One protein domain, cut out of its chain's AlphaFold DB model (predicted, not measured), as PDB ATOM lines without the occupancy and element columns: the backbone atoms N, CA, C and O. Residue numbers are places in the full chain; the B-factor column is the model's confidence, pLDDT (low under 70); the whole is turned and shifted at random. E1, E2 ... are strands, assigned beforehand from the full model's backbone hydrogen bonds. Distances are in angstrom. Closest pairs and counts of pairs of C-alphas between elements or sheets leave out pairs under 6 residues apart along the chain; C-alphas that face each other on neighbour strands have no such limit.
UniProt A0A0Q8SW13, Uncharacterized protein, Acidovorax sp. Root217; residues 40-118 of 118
ATOM      1  N   GLN A  40      -2.515  82.295  76.864       94.94
ATOM      2  CA  GLN A  40      -3.816  82.921  76.724       94.94
ATOM      3  C   GLN A  40      -4.858  81.886  76.296       94.94
ATOM      4  O   GLN A  40      -4.582  80.993  75.494       94.94
ATOM      5  N   ALA A  41      -6.070  82.034  76.817       94.12
ATOM      6  CA  ALA A  41      -7.227  81.269  76.379       94.12
ATOM      7  C   ALA A  41      -7.942  81.988  75.220       94.12
ATOM      8  O   ALA A  41      -7.823  83.211  75.092       94.12
ATOM      9  N   PRO A  42      -8.720  81.268  74.393       96.75
ATOM     10  CA  PRO A  42      -9.673  81.902  73.492       96.75
ATOM     11  C   PRO A  42     -10.658  82.787  74.261       96.75
ATOM     12  O   PRO A  42     -11.145  82.407  75.329       96.75
ATOM     13  N   VAL A  43     -10.957  83.955  73.694       97.69
ATOM     14  CA  VAL A  43     -11.884  84.928  74.281       97.69
ATOM     15  C   VAL A  43     -13.074  85.099  73.351       97.69
ATOM     16  O   VAL A  43     -12.918  85.510  72.201       97.69
ATOM     17  N   GLU A  44     -14.271  84.810  73.845       98.12
ATOM     18  CA  GLU A  44     -15.509  85.117  73.137       98.12
ATOM     19  C   GLU A  44     -15.928  86.551  73.460       98.12
ATOM     20  O   GLU A  44     -16.151  86.903  74.618       98.12
ATOM     21  N   PHE A  45     -16.061  87.384  72.437       98.06
ATOM     22  CA  PHE A  45     -16.620  88.720  72.560       98.06
ATOM     23  C   PHE A  45     -18.075  88.706  72.115       98.06
ATOM     24  O   PHE A  45     -18.387  88.243  71.022       98.06
ATOM     25  N   THR A  46     -18.961  89.265  72.932       97.56
ATOM     26  CA  THR A  46     -20.330  89.623  72.546       97.56
ATOM     27  C   THR A  46     -20.426  91.134  72.444       97.56
ATOM     28  O   THR A  46     -20.075  91.820  73.400       97.56
ATOM     29  N   VAL A  47     -20.929  91.653  71.328       97.19
ATOM     30  CA  VAL A  47     -21.262  93.073  71.152       97.19
ATOM     31  C   VAL A  47     -22.778  93.224  71.117       97.19
ATOM     32  O   VAL A  47     -23.441  92.550  70.328       97.19
ATOM     33  N   THR A  48     -23.309  94.126  71.937       96.44
ATOM     34  CA  THR A  48     -24.717  94.542  71.937       96.44
ATOM     35  C   THR A  48     -24.834  95.878  71.217       96.44
ATOM     36  O   THR A  48     -24.195  96.859  71.600       96.44
ATOM     37  N   MET A  49     -25.640  95.899  70.162       94.94
ATOM     38  CA  MET A  49     -25.931  97.070  69.339       94.94
ATOM     39  C   MET A  49     -26.960  97.999  70.019       94.94
ATOM     40  O   MET A  49     -27.654  97.560  70.938       94.94
ATOM     41  N   PRO A  50     -27.122  99.253  69.548       95.31
ATOM     42  CA  PRO A  50     -28.074 100.210  70.125       95.31
ATOM     43  C   PRO A  50     -29.538  99.748  70.100       95.31
ATOM     44  O   PRO A  50     -30.333 100.171  70.930       95.31
ATOM     45  N   ASP A  51     -29.901  98.875  69.158       93.94
ATOM     46  CA  ASP A  51     -31.231  98.259  69.054       93.94
ATOM     47  C   ASP A  51     -31.399  97.026  69.965       93.94
ATOM     48  O   ASP A  51     -32.409  96.332  69.890       93.94
ATOM     49  N   GLY A  52     -30.402  96.723  70.799       95.00
ATOM     50  CA  GLY A  52     -30.380  95.567  71.694       95.00
ATOM     51  C   GLY A  52     -29.961  94.255  71.027       95.00
ATOM     52  O   GLY A  52     -29.776  93.259  71.724       95.00
ATOM     53  N   LYS A  53     -29.763  94.218  69.701       95.06
ATOM     54  CA  LYS A  53     -29.323  92.996  69.017       95.06
ATOM     55  C   LYS A  53     -27.876  92.672  69.393       95.06
ATOM     56  O   LYS A  53     -27.006  93.542  69.381       95.06
ATOM     57  N   THR A  54     -27.594  91.399  69.653       95.25
ATOM     58  CA  THR A  54     -26.245  90.920  69.970       95.25
ATOM     59  C   THR A  54     -25.600  90.186  68.797       95.25
ATOM     60  O   THR A  54     -26.282  89.557  67.987       95.25
ATOM     61  N   THR A  55     -24.274  90.236  68.721       96.00
ATOM     62  CA  THR A  55     -23.454  89.409  67.826       96.00
ATOM     63  C   THR A  55     -22.169  88.988  68.534       96.00
ATOM     64  O   THR A  55     -21.745  89.645  69.487       96.00
ATOM     65  N   THR A  56     -21.553  87.894  68.091       96.88
ATOM     66  CA  THR A  56     -20.395  87.286  68.750       96.88
ATOM     67  C   THR A  56     -19.256  87.005  67.784       96.88
ATOM     68  O   THR A  56     -19.493  86.633  66.637       96.88
ATOM     69  N   ALA A  57     -18.024  87.114  68.274       97.19
ATOM     70  CA  ALA A  57     -16.817  86.665  67.588       97.19
ATOM     71  C   ALA A  57     -15.834  86.096  68.617       97.19
ATOM     72  O   ALA A  57     -15.796  86.552  69.759       97.19
ATOM     73  N   THR A  58     -15.031  85.109  68.222       97.81
ATOM     74  CA  THR A  58     -14.030  84.501  69.113       97.81
ATOM     75  C   THR A  58     -12.629  84.887  68.672       97.81
ATOM     76  O   THR A  58     -12.213  84.573  67.559       97.81
ATOM     77  N   ALA A  59     -11.886  85.531  69.568       96.81
ATOM     78  CA  ALA A  59     -10.477  85.827  69.382       96.81
ATOM     79  C   ALA A  59      -9.640  84.601  69.766       96.81
ATOM     80  O   ALA A  59      -9.625  84.192  70.930       96.81
ATOM     81  N   GLN A  60      -8.935  84.023  68.792       97.62
ATOM     82  CA  GLN A  60      -7.988  82.939  69.047       97.62
ATOM     83  C   GLN A  60      -6.628  83.503  69.486       97.62
ATOM     84  O   GLN A  60      -6.172  84.489  68.897       97.62
ATOM     85  N   PRO A  61      -5.960  82.898  70.484       95.00
ATOM     86  CA  PRO A  61      -4.598  83.261  70.855       95.00
ATOM     87  C   PRO A  61      -3.633  83.174  69.668       95.00
ATOM     88  O   PRO A  61      -3.793  82.349  68.770       95.00
ATOM     89  N   GLN A  62      -2.604  84.013  69.680       93.56
ATOM     90  CA  GLN A  62      -1.589  84.088  68.633       93.56
ATOM     91  C   GLN A  62      -0.232  83.599  69.144       93.56
ATOM     92  O   GLN A  62       0.020  83.557  70.347       93.56
ATOM     93  N   GLY A  63       0.662  83.259  68.211       90.56
ATOM     94  CA  GLY A  63       2.048  82.880  68.513       90.56
ATOM     95  C   GLY A  63       2.252  81.450  69.015       90.56
ATOM     96  O   GLY A  63       3.393  81.035  69.120       90.56
ATOM     97  N   GLY A  64       1.182  80.681  69.244       88.62
ATOM     98  CA  GLY A  64       1.243  79.441  70.032       88.62
ATOM     99  C   GLY A  64       0.542  79.561  71.390       88.62
ATOM    100  O   GLY A  64       0.423  78.576  72.119       88.62
ATOM    101  N   GLY A  65       0.012  80.748  71.701       90.69
ATOM    102  CA  GLY A  65      -0.758  81.029  72.909       90.69
ATOM    103  C   GLY A  65      -0.159  82.134  73.770       90.69
ATOM    104  O   GLY A  65      -0.773  82.522  74.752       90.69
ATOM    105  N   GLU A  66       1.009  82.670  73.432       90.06
ATOM    106  CA  GLU A  66       1.699  83.689  74.229       90.06
ATOM    107  C   GLU A  66       1.014  85.055  74.138       90.06
ATOM    108  O   GLU A  66       1.118  85.869  75.053       90.06
ATOM    109  N   ARG A  67       0.312  85.328  73.031       90.12
ATOM    110  CA  ARG A  67      -0.352  86.612  72.789       90.12
ATOM    111  C   ARG A  67      -1.856  86.432  72.690       90.12
ATOM    112  O   ARG A  67      -2.341  85.481  72.081       90.12
ATOM    113  N   ALA A  68      -2.598  87.375  73.264       91.12
ATOM    114  CA  ALA A  68      -4.044  87.387  73.115       91.12
ATOM    115  C   ALA A  68      -4.418  87.636  71.651       91.12
ATOM    116  O   ALA A  68      -3.703  88.322  70.914       91.12
ATOM    117  N   GLY A  69      -5.543  87.064  71.239       92.75
ATOM    118  CA  GLY A  69      -6.146  87.392  69.960       92.75
ATOM    119  C   GLY A  69      -6.804  88.766  69.983       92.75
ATOM    120  O   GLY A  69      -7.114  89.313  71.044       92.75
ATOM    121  N   THR A  70      -7.086  89.277  68.792       94.75
ATOM    122  CA  THR A  70      -7.910  90.468  68.588       94.75
ATOM    123  C   THR A  70      -8.981  90.129  67.566       94.75
ATOM    124  O   THR A  70      -8.663  89.536  66.537       94.75
ATOM    125  N   VAL A  71     -10.226  90.511  67.841       94.88
ATOM    126  CA  VAL A  71     -11.306  90.538  66.843       94.88
ATOM    127  C   VAL A  71     -11.669  91.979  66.528       94.88
ATOM    128  O   VAL A  71     -11.582  92.853  67.388       94.88
ATOM    129  N   HIS A  72     -12.095  92.229  65.301       93.06
ATOM    130  CA  HIS A  72     -12.449  93.544  64.802       93.06
ATOM    131  C   HIS A  72     -13.949  93.611  64.560       93.06
ATOM    132  O   HIS A  72     -14.516  92.889  63.738       93.06
ATOM    133  N   TYR A  73     -14.616  94.505  65.280       91.56
ATOM    134  CA  TYR A  73     -15.995  94.848  64.985       91.56
ATOM    135  C   TYR A  73     -16.038  95.911  63.874       91.56
ATOM    136  O   TYR A  73     -15.283  96.884  63.947       91.56
ATOM    137  N   PRO A  74     -16.932  95.787  62.873       91.62
ATOM    138  CA  PRO A  74     -17.944  94.735  62.728       91.62
ATOM    139  C   PRO A  74     -17.516  93.498  61.916       91.62
ATOM    140  O   PRO A  74     -18.292  92.544  61.847       91.62
ATOM    141  N   SER A  75     -16.344  93.506  61.272       90.56
ATOM    142  CA  SER A  75     -15.971  92.524  60.237       90.56
ATOM    143  C   SER A  75     -16.009  91.076  60.715       90.56
ATOM    144  O   SER A  75     -16.492  90.207  59.992       90.56
ATOM    145  N   ASP A  76     -15.570  90.828  61.945       93.56
ATOM    146  CA  ASP A  76     -15.417  89.470  62.475       93.56
ATOM    147  C   ASP A  76     -16.721  88.951  63.109       93.56
ATOM    148  O   ASP A  76     -16.809  87.799  63.526       93.56
ATOM    149  N   PHE A  77     -17.758  89.795  63.164       93.25
ATOM    150  CA  PHE A  77     -19.009  89.565  63.888       93.25
ATOM    151  C   PHE A  77     -20.188  89.237  62.954       93.25
ATOM    152  O   PHE A  77     -21.319  89.669  63.188       93.25
ATOM    153  N   GLY A  78     -19.929  88.490  61.875       82.62
ATOM    154  CA  GLY A  78     -20.962  87.936  60.991       82.62
ATOM    155  C   GLY A  78     -21.872  88.990  60.351       82.62
ATOM    156  O   GLY A  78     -23.053  89.077  60.684       82.62
ATOM    157  N   ASN A  79     -21.334  89.793  59.424       71.00
ATOM    158  CA  ASN A  79     -22.058  90.885  58.746       71.00
ATOM    159  C   ASN A  79     -22.768  91.853  59.715       71.00
ATOM    160  O   ASN A  79     -23.838  92.387  59.408       71.00
ATOM    161  N   ALA A  80     -22.187  92.090  60.894       82.19
ATOM    162  CA  ALA A  80     -22.692  93.106  61.805       82.19
ATOM    163  C   ALA A  80     -22.671  94.494  61.136       82.19
ATOM    164  O   ALA A  80     -21.781  94.822  60.352       82.19
ATOM    165  N   GLY A  81     -23.689  95.307  61.413       83.19
ATOM    166  CA  GLY A  81     -23.813  96.650  60.851       83.19
ATOM    167  C   GLY A  81     -23.313  97.725  61.812       83.19
ATOM    168  O   GLY A  81     -23.486  97.617  63.023       83.19
ATOM    169  N   THR A  82     -22.768  98.808  61.269       87.50
ATOM    170  CA  THR A  82     -22.456 100.022  62.033       87.50
ATOM    171  C   THR A  82     -23.671 100.949  62.018       87.50
ATOM    172  O   THR A  82     -24.200 101.262  60.953       87.50
ATOM    173  N   ARG A  83     -24.128 101.389  63.189       88.25
ATOM    174  CA  ARG A  83     -25.280 102.280  63.378       88.25
ATOM    175  C   ARG A  83     -24.914 103.361  64.382       88.25
ATOM    176  O   ARG A  83     -24.088 103.128  65.256       88.25
ATOM    177  N   VAL A  84     -25.539 104.530  64.276       91.38
ATOM    178  CA  VAL A  84     -25.404 105.570  65.304       91.38
ATOM    179  C   VAL A  84     -25.992 105.058  66.614       91.38
ATOM    180  O   VAL A  84     -27.092 104.508  66.626       91.38
ATOM    181  N   GLY A  85     -25.272 105.272  67.709       93.81
ATOM    182  CA  GLY A  85     -25.731 104.934  69.049       93.81
ATOM    183  C   GLY A  85     -24.634 104.336  69.915       93.81
ATOM    184  O   GLY A  85     -23.465 104.276  69.527       93.81
ATOM    185  N   ASP A  86     -25.050 103.926  71.105       96.00
ATOM    186  CA  ASP A  86     -24.205 103.344  72.136       96.00
ATOM    187  C   ASP A  86     -24.196 101.822  72.036       96.00
ATOM    188  O   ASP A  86     -25.231 101.173  71.882       96.00
ATOM    189  N   TYR A  87     -23.001 101.264  72.138       96.06
ATOM    190  CA  TYR A  87     -22.727  99.843  72.074       96.06
ATOM    191  C   TYR A  87     -22.122  99.401  73.396       96.06
ATOM    192  O   TYR A  87     -21.338 100.123  74.018       96.06
ATOM    193  N   THR A  88     -22.427  98.173  73.793       97.31
ATOM    194  CA  THR A  88     -21.724  97.505  74.890       97.31
ATOM    195  C   THR A  88     -21.047  96.251  74.377       97.31
ATOM    196  O   THR A  88     -21.452  95.676  73.366       97.31
ATOM    197  N   TRP A  89     -20.003  95.815  75.070       97.50
ATOM    198  CA  TRP A  89     -19.384  94.530  74.805       97.50
ATOM    199  C   TRP A  89     -19.053  93.798  76.100       97.50
ATOM    200  O   TRP A  89     -18.809  94.412  77.139       97.50
ATOM    201  N   ALA A  90     -19.036  92.473  76.016       97.88
ATOM    202  CA  ALA A  90     -18.607  91.580  77.079       97.88
ATOM    203  C   ALA A  90     -17.607  90.570  76.516       97.88
ATOM    204  O   ALA A  90     -17.844  89.988  75.460       97.88
ATOM    205  N   ALA A  91     -16.508  90.362  77.232       97.44
ATOM    206  CA  ALA A  91     -15.532  89.319  76.963       97.44
ATOM    207  C   ALA A  91     -15.770  88.142  77.909       97.44
ATOM    208  O   ALA A  91     -15.881  88.330  79.127       97.44
ATOM    209  N   ARG A  92     -15.820  86.930  77.357       98.12
ATOM    210  CA  ARG A  92     -15.954  85.682  78.102       98.12
ATOM    211  C   ARG A  92     -14.767  84.763  77.877       98.12
ATOM    212  O   ARG A  92     -14.332  84.559  76.747       98.12
ATOM    213  N   VAL A  93     -14.304  84.155  78.964       94.69
ATOM    214  CA  VAL A  93     -13.296  83.088  78.961       94.69
ATOM    215  C   VAL A  93     -13.872  81.912  79.739       94.69
ATOM    216  O   VAL A  93     -14.320  82.073  80.875       94.69
ATOM    217  N   GLY A  94     -13.938  80.734  79.111       92.81
ATOM    218  CA  GLY A  94     -14.540  79.545  79.731       92.81
ATOM    219  C   GLY A  94     -15.996  79.757  80.176       92.81
ATOM    220  O   GLY A  94     -16.387  79.303  81.246       92.81
ATOM    221  N   GLY A  95     -16.776  80.524  79.404       92.00
ATOM    222  CA  GLY A  95     -18.182  80.837  79.697       92.00
ATOM    223  C   GLY A  95     -18.414  81.913  80.769       92.00
ATOM    224  O   GLY A  95     -19.554  82.335  80.964       92.00
ATOM    225  N   LYS A  96     -17.368  82.410  81.439       96.06
ATOM    226  CA  LYS A  96     -17.478  83.467  82.457       96.06
ATOM    227  C   LYS A  96     -17.155  84.827  81.864       96.06
ATOM    228  O   LYS A  96     -16.161  84.956  81.155       96.06
ATOM    229  N   VAL A  97     -17.958  85.841  82.184       97.06
ATOM    230  CA  VAL A  97     -17.641  87.233  81.832       97.06
ATOM    231  C   VAL A  97     -16.440  87.678  82.656       97.06
ATOM    232  O   VAL A  97     -16.491  87.644  83.882       97.06
ATOM    233  N   VAL A  98     -15.369  88.079  81.976       95.69
ATOM    234  CA  VAL A  98     -14.124  88.547  82.606       95.69
ATOM    235  C   VAL A  98     -13.933  90.053  82.473       95.69
ATOM    236  O   VAL A  98     -13.257  90.654  83.296       95.69
ATOM    237  N   GLN A  99     -14.537  90.668  81.454       95.56
ATOM    238  CA  GLN A  99     -14.440  92.101  81.202       95.56
ATOM    239  C   GLN A  99     -15.671  92.575  80.431       95.56
ATOM    240  O   GLN A  99     -16.230  91.840  79.613       95.56
ATOM    241  N   THR A 100     -16.062  93.825  80.650       95.75
ATOM    242  CA  THR A 100     -17.076  94.522  79.854       95.75
ATOM    243  C   THR A 100     -16.584  95.904  79.465       95.75
ATOM    244  O   THR A 100     -15.743  96.480  80.157       95.75
ATOM    245  N   GLY A 101     -17.161  96.478  78.419       94.88
ATOM    246  CA  GLY A 101     -16.911  97.863  78.053       94.88
ATOM    247  C   GLY A 101     -17.993  98.434  77.155       94.88
ATOM    248  O   GLY A 101     -19.030  97.812  76.914       94.88
ATOM    249  N   ARG A 102     -17.748  99.654  76.683       95.88
ATOM    250  CA  ARG A 102     -18.664 100.403  75.828       95.88
ATOM    251  C   ARG A 102     -17.898 101.164  74.752       95.88
ATOM    252  O   ARG A 102     -16.713 101.445  74.902       95.88
ATOM    253  N   PHE A 103     -18.588 101.476  73.671       94.00
ATOM    254  CA  PHE A 103     -18.148 102.432  72.660       94.00
ATOM    255  C   PHE A 103     -19.389 103.011  71.984       94.00
ATOM    256  O   PHE A 103     -20.492 102.502  72.167       94.00
ATOM    257  N   ALA A 104     -19.230 104.062  71.194       93.31
ATOM    258  CA  ALA A 104     -20.337 104.628  70.442       93.31
ATOM    259  C   ALA A 104     -19.922 104.996  69.023       93.31
ATOM    260  O   ALA A 104     -18.766 105.332  68.758       93.31
ATOM    261  N   TYR A 105     -20.904 104.994  68.125       92.06
ATOM    262  CA  TYR A 105     -20.790 105.691  66.853       92.06
ATOM    263  C   TYR A 105     -21.693 106.914  66.865       92.06
ATOM    264  O   TYR A 105     -22.872 106.835  67.223       92.06
ATOM    265  N   ARG A 106     -21.141 108.056  66.465       90.38
ATOM    266  CA  ARG A 106     -21.845 109.340  66.405       90.38
ATOM    267  C   ARG A 106     -21.835 109.884  64.977       90.38
ATOM    268  O   ARG A 106     -20.919 109.563  64.219       90.38
ATOM    269  N   PRO A 107     -22.839 110.685  64.589       89.25
ATOM    270  CA  PRO A 107     -22.802 111.373  63.309       89.25
ATOM    271  C   PRO A 107     -21.648 112.382  63.291       89.25
ATOM    272  O   PRO A 107     -21.417 113.096  64.265       89.25
ATOM    273  N   ALA A 108     -20.942 112.440  62.169       84.06
ATOM    274  CA  ALA A 108     -19.959 113.463  61.850       84.06
ATOM    275  C   ALA A 108     -20.411 114.261  60.617       84.06
ATOM    276  O   ALA A 108     -21.415 113.945  59.968       84.06
ATOM    277  N   GLN A 109     -19.676 115.326  60.295       79.94
ATOM    278  CA  GLN A 109     -19.959 116.139  59.113       79.94
ATOM    279  C   GLN A 109     -19.895 115.291  57.832       79.94
ATOM    280  O   GLN A 109     -19.120 114.342  57.733       79.94
ATOM    281  N   GLY A 110     -20.742 115.621  56.854       75.81
ATOM    282  CA  GLY A 110     -20.758 114.930  55.560       75.81
ATOM    283  C   GLY A 110     -21.313 113.499  55.587       75.81
ATOM    284  O   GLY A 110     -21.055 112.741  54.659       75.81
ATOM    285  N   GLY A 111     -22.057 113.106  56.630       73.75
ATOM    286  CA  GLY A 111     -22.673 111.773  56.723       73.75
ATOM    287  C   GLY A 111     -21.713 110.658  57.153       73.75
ATOM    288  O   GLY A 111     -22.070 109.482  57.108       73.75
ATOM    289  N   GLN A 112     -20.501 111.013  57.587       81.25
ATOM    290  CA  GLN A 112     -19.542 110.067  58.143       81.25
ATOM    291  C   GLN A 112     -19.943 109.643  59.565       81.25
ATOM    292  O   GLN A 112     -20.632 110.369  60.284       81.25
ATOM    293  N   LEU A 113     -19.492 108.460  59.985       84.31
ATOM    294  CA  LEU A 113     -19.607 107.989  61.362       84.31
ATOM    295  C   LEU A 113     -18.279 108.180  62.095       84.31
ATOM    296  O   LEU A 113     -17.232 107.755  61.610       84.31
ATOM    297  N   LEU A 114     -18.339 108.782  63.281       86.06
ATOM    298  CA  LEU A 114     -17.217 108.916  64.204       86.06
ATOM    299  C   LEU A 114     -17.274 107.805  65.253       86.06
ATOM    300  O   LEU A 114     -18.312 107.615  65.887       86.06
ATOM    301  N   PHE A 115     -16.158 107.109  65.465       88.50
ATOM    302  CA  PHE A 115     -15.979 106.224  66.615       88.50
ATOM    303  C   PHE A 115     -15.640 107.024  67.868       88.50
ATOM    304  O   PHE A 115     -14.769 107.892  67.836       88.50
ATOM    305  N   VAL A 116     -16.293 106.686  68.975       87.25
ATOM    306  CA  VAL A 116     -16.049 107.273  70.290       87.25
ATOM    307  C   VAL A 116     -15.770 106.136  71.279       87.25
ATOM    308  O   VAL A 116     -16.676 105.335  71.536       87.25
ATOM    309  N   PRO A 117     -14.547 106.028  71.830       86.31
ATOM    310  CA  PRO A 117     -14.291 105.124  72.946       86.31
ATOM    311  C   PRO A 117     -15.051 105.626  74.179       86.31
ATOM    312  O   PRO A 117     -15.201 106.838  74.353       86.31
ATOM    313  N   GLY A 118     -15.548 104.716  75.016       75.31
ATOM    314  CA  GLY A 118     -16.265 105.087  76.240       75.31
ATOM    315  C   GLY A 118     -15.763 104.380  77.480       75.31
ATOM    316  O   GLY A 118     -14.662 103.791  77.428       75.31
TER     317      GLY A 118
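AT A GLANCE: This is residues 40 to 118 of the 118 residues of an uncharacterized protein of Acidovorax sp. Root217 (UniProt A0A0Q8SW13). The model is one strongly twisted sheet of five strands, E2 E1 E4 E5 E6, curled like part of a barrel and open between its edge strands E2 and E6. The short strand E3 is beside the E2 edge, in the long stretch that joins E2 to E4. The printed part has 79 residues with six named strands, E1 to E6 in order along the chain, and no named helix; the class is all strand, and the sheet is antiparallel throughout. It is only just compact, close to loose, with a radius of gyration of the C-alphas of 13.8 A, and elongated, spanning 44 by 24 by 23 A.

IN THESE COORDINATES: E1, residues 43 to 48, begins at C-alpha 43 (-11.884, 84.928, 74.281) and is 16.2 A long. E2 is residues 54 to 59, 16.6 A; E3 is residues 71 to 73. E4, residues 85 to 93, is 27.0 A long. E5, residues 96 to 107, is 34.3 A long and bends by 55 degrees at residue 99. E6, residues 113 to 117, ends at C-alpha 117 (-14.291, 105.124, 72.946).

HOW THE PARTS SIT: E1 and E2 form a hairpin, with N 45 and O 57 2.8 A apart. E1 is antiparallel to E4 at 157 degrees, with N 46 and O 90 2.9 A apart. E4, E5 and E6 form a meander, each strand the antiparallel neighbour of the one before: N 89 and O 101 are 2.9 A apart, N 116 and O 104 2.8 A. These N and O pairs are within hydrogen-bond range. E3 pairs with no named strand; its closest C-alphas to E2 are those of Val 71 and Ala 59, 5.4 A. E3 and E6 are apart.

THE WHOLE: The two C-alphas farthest apart, those of Gly 64 and Gly 110, are 44.2 A apart. The links E2 to E3 and E3 to E4 are long, 11 residues each. The printed part has no cut; its mean pLDDT is 91.9, and no printed residue is under 70.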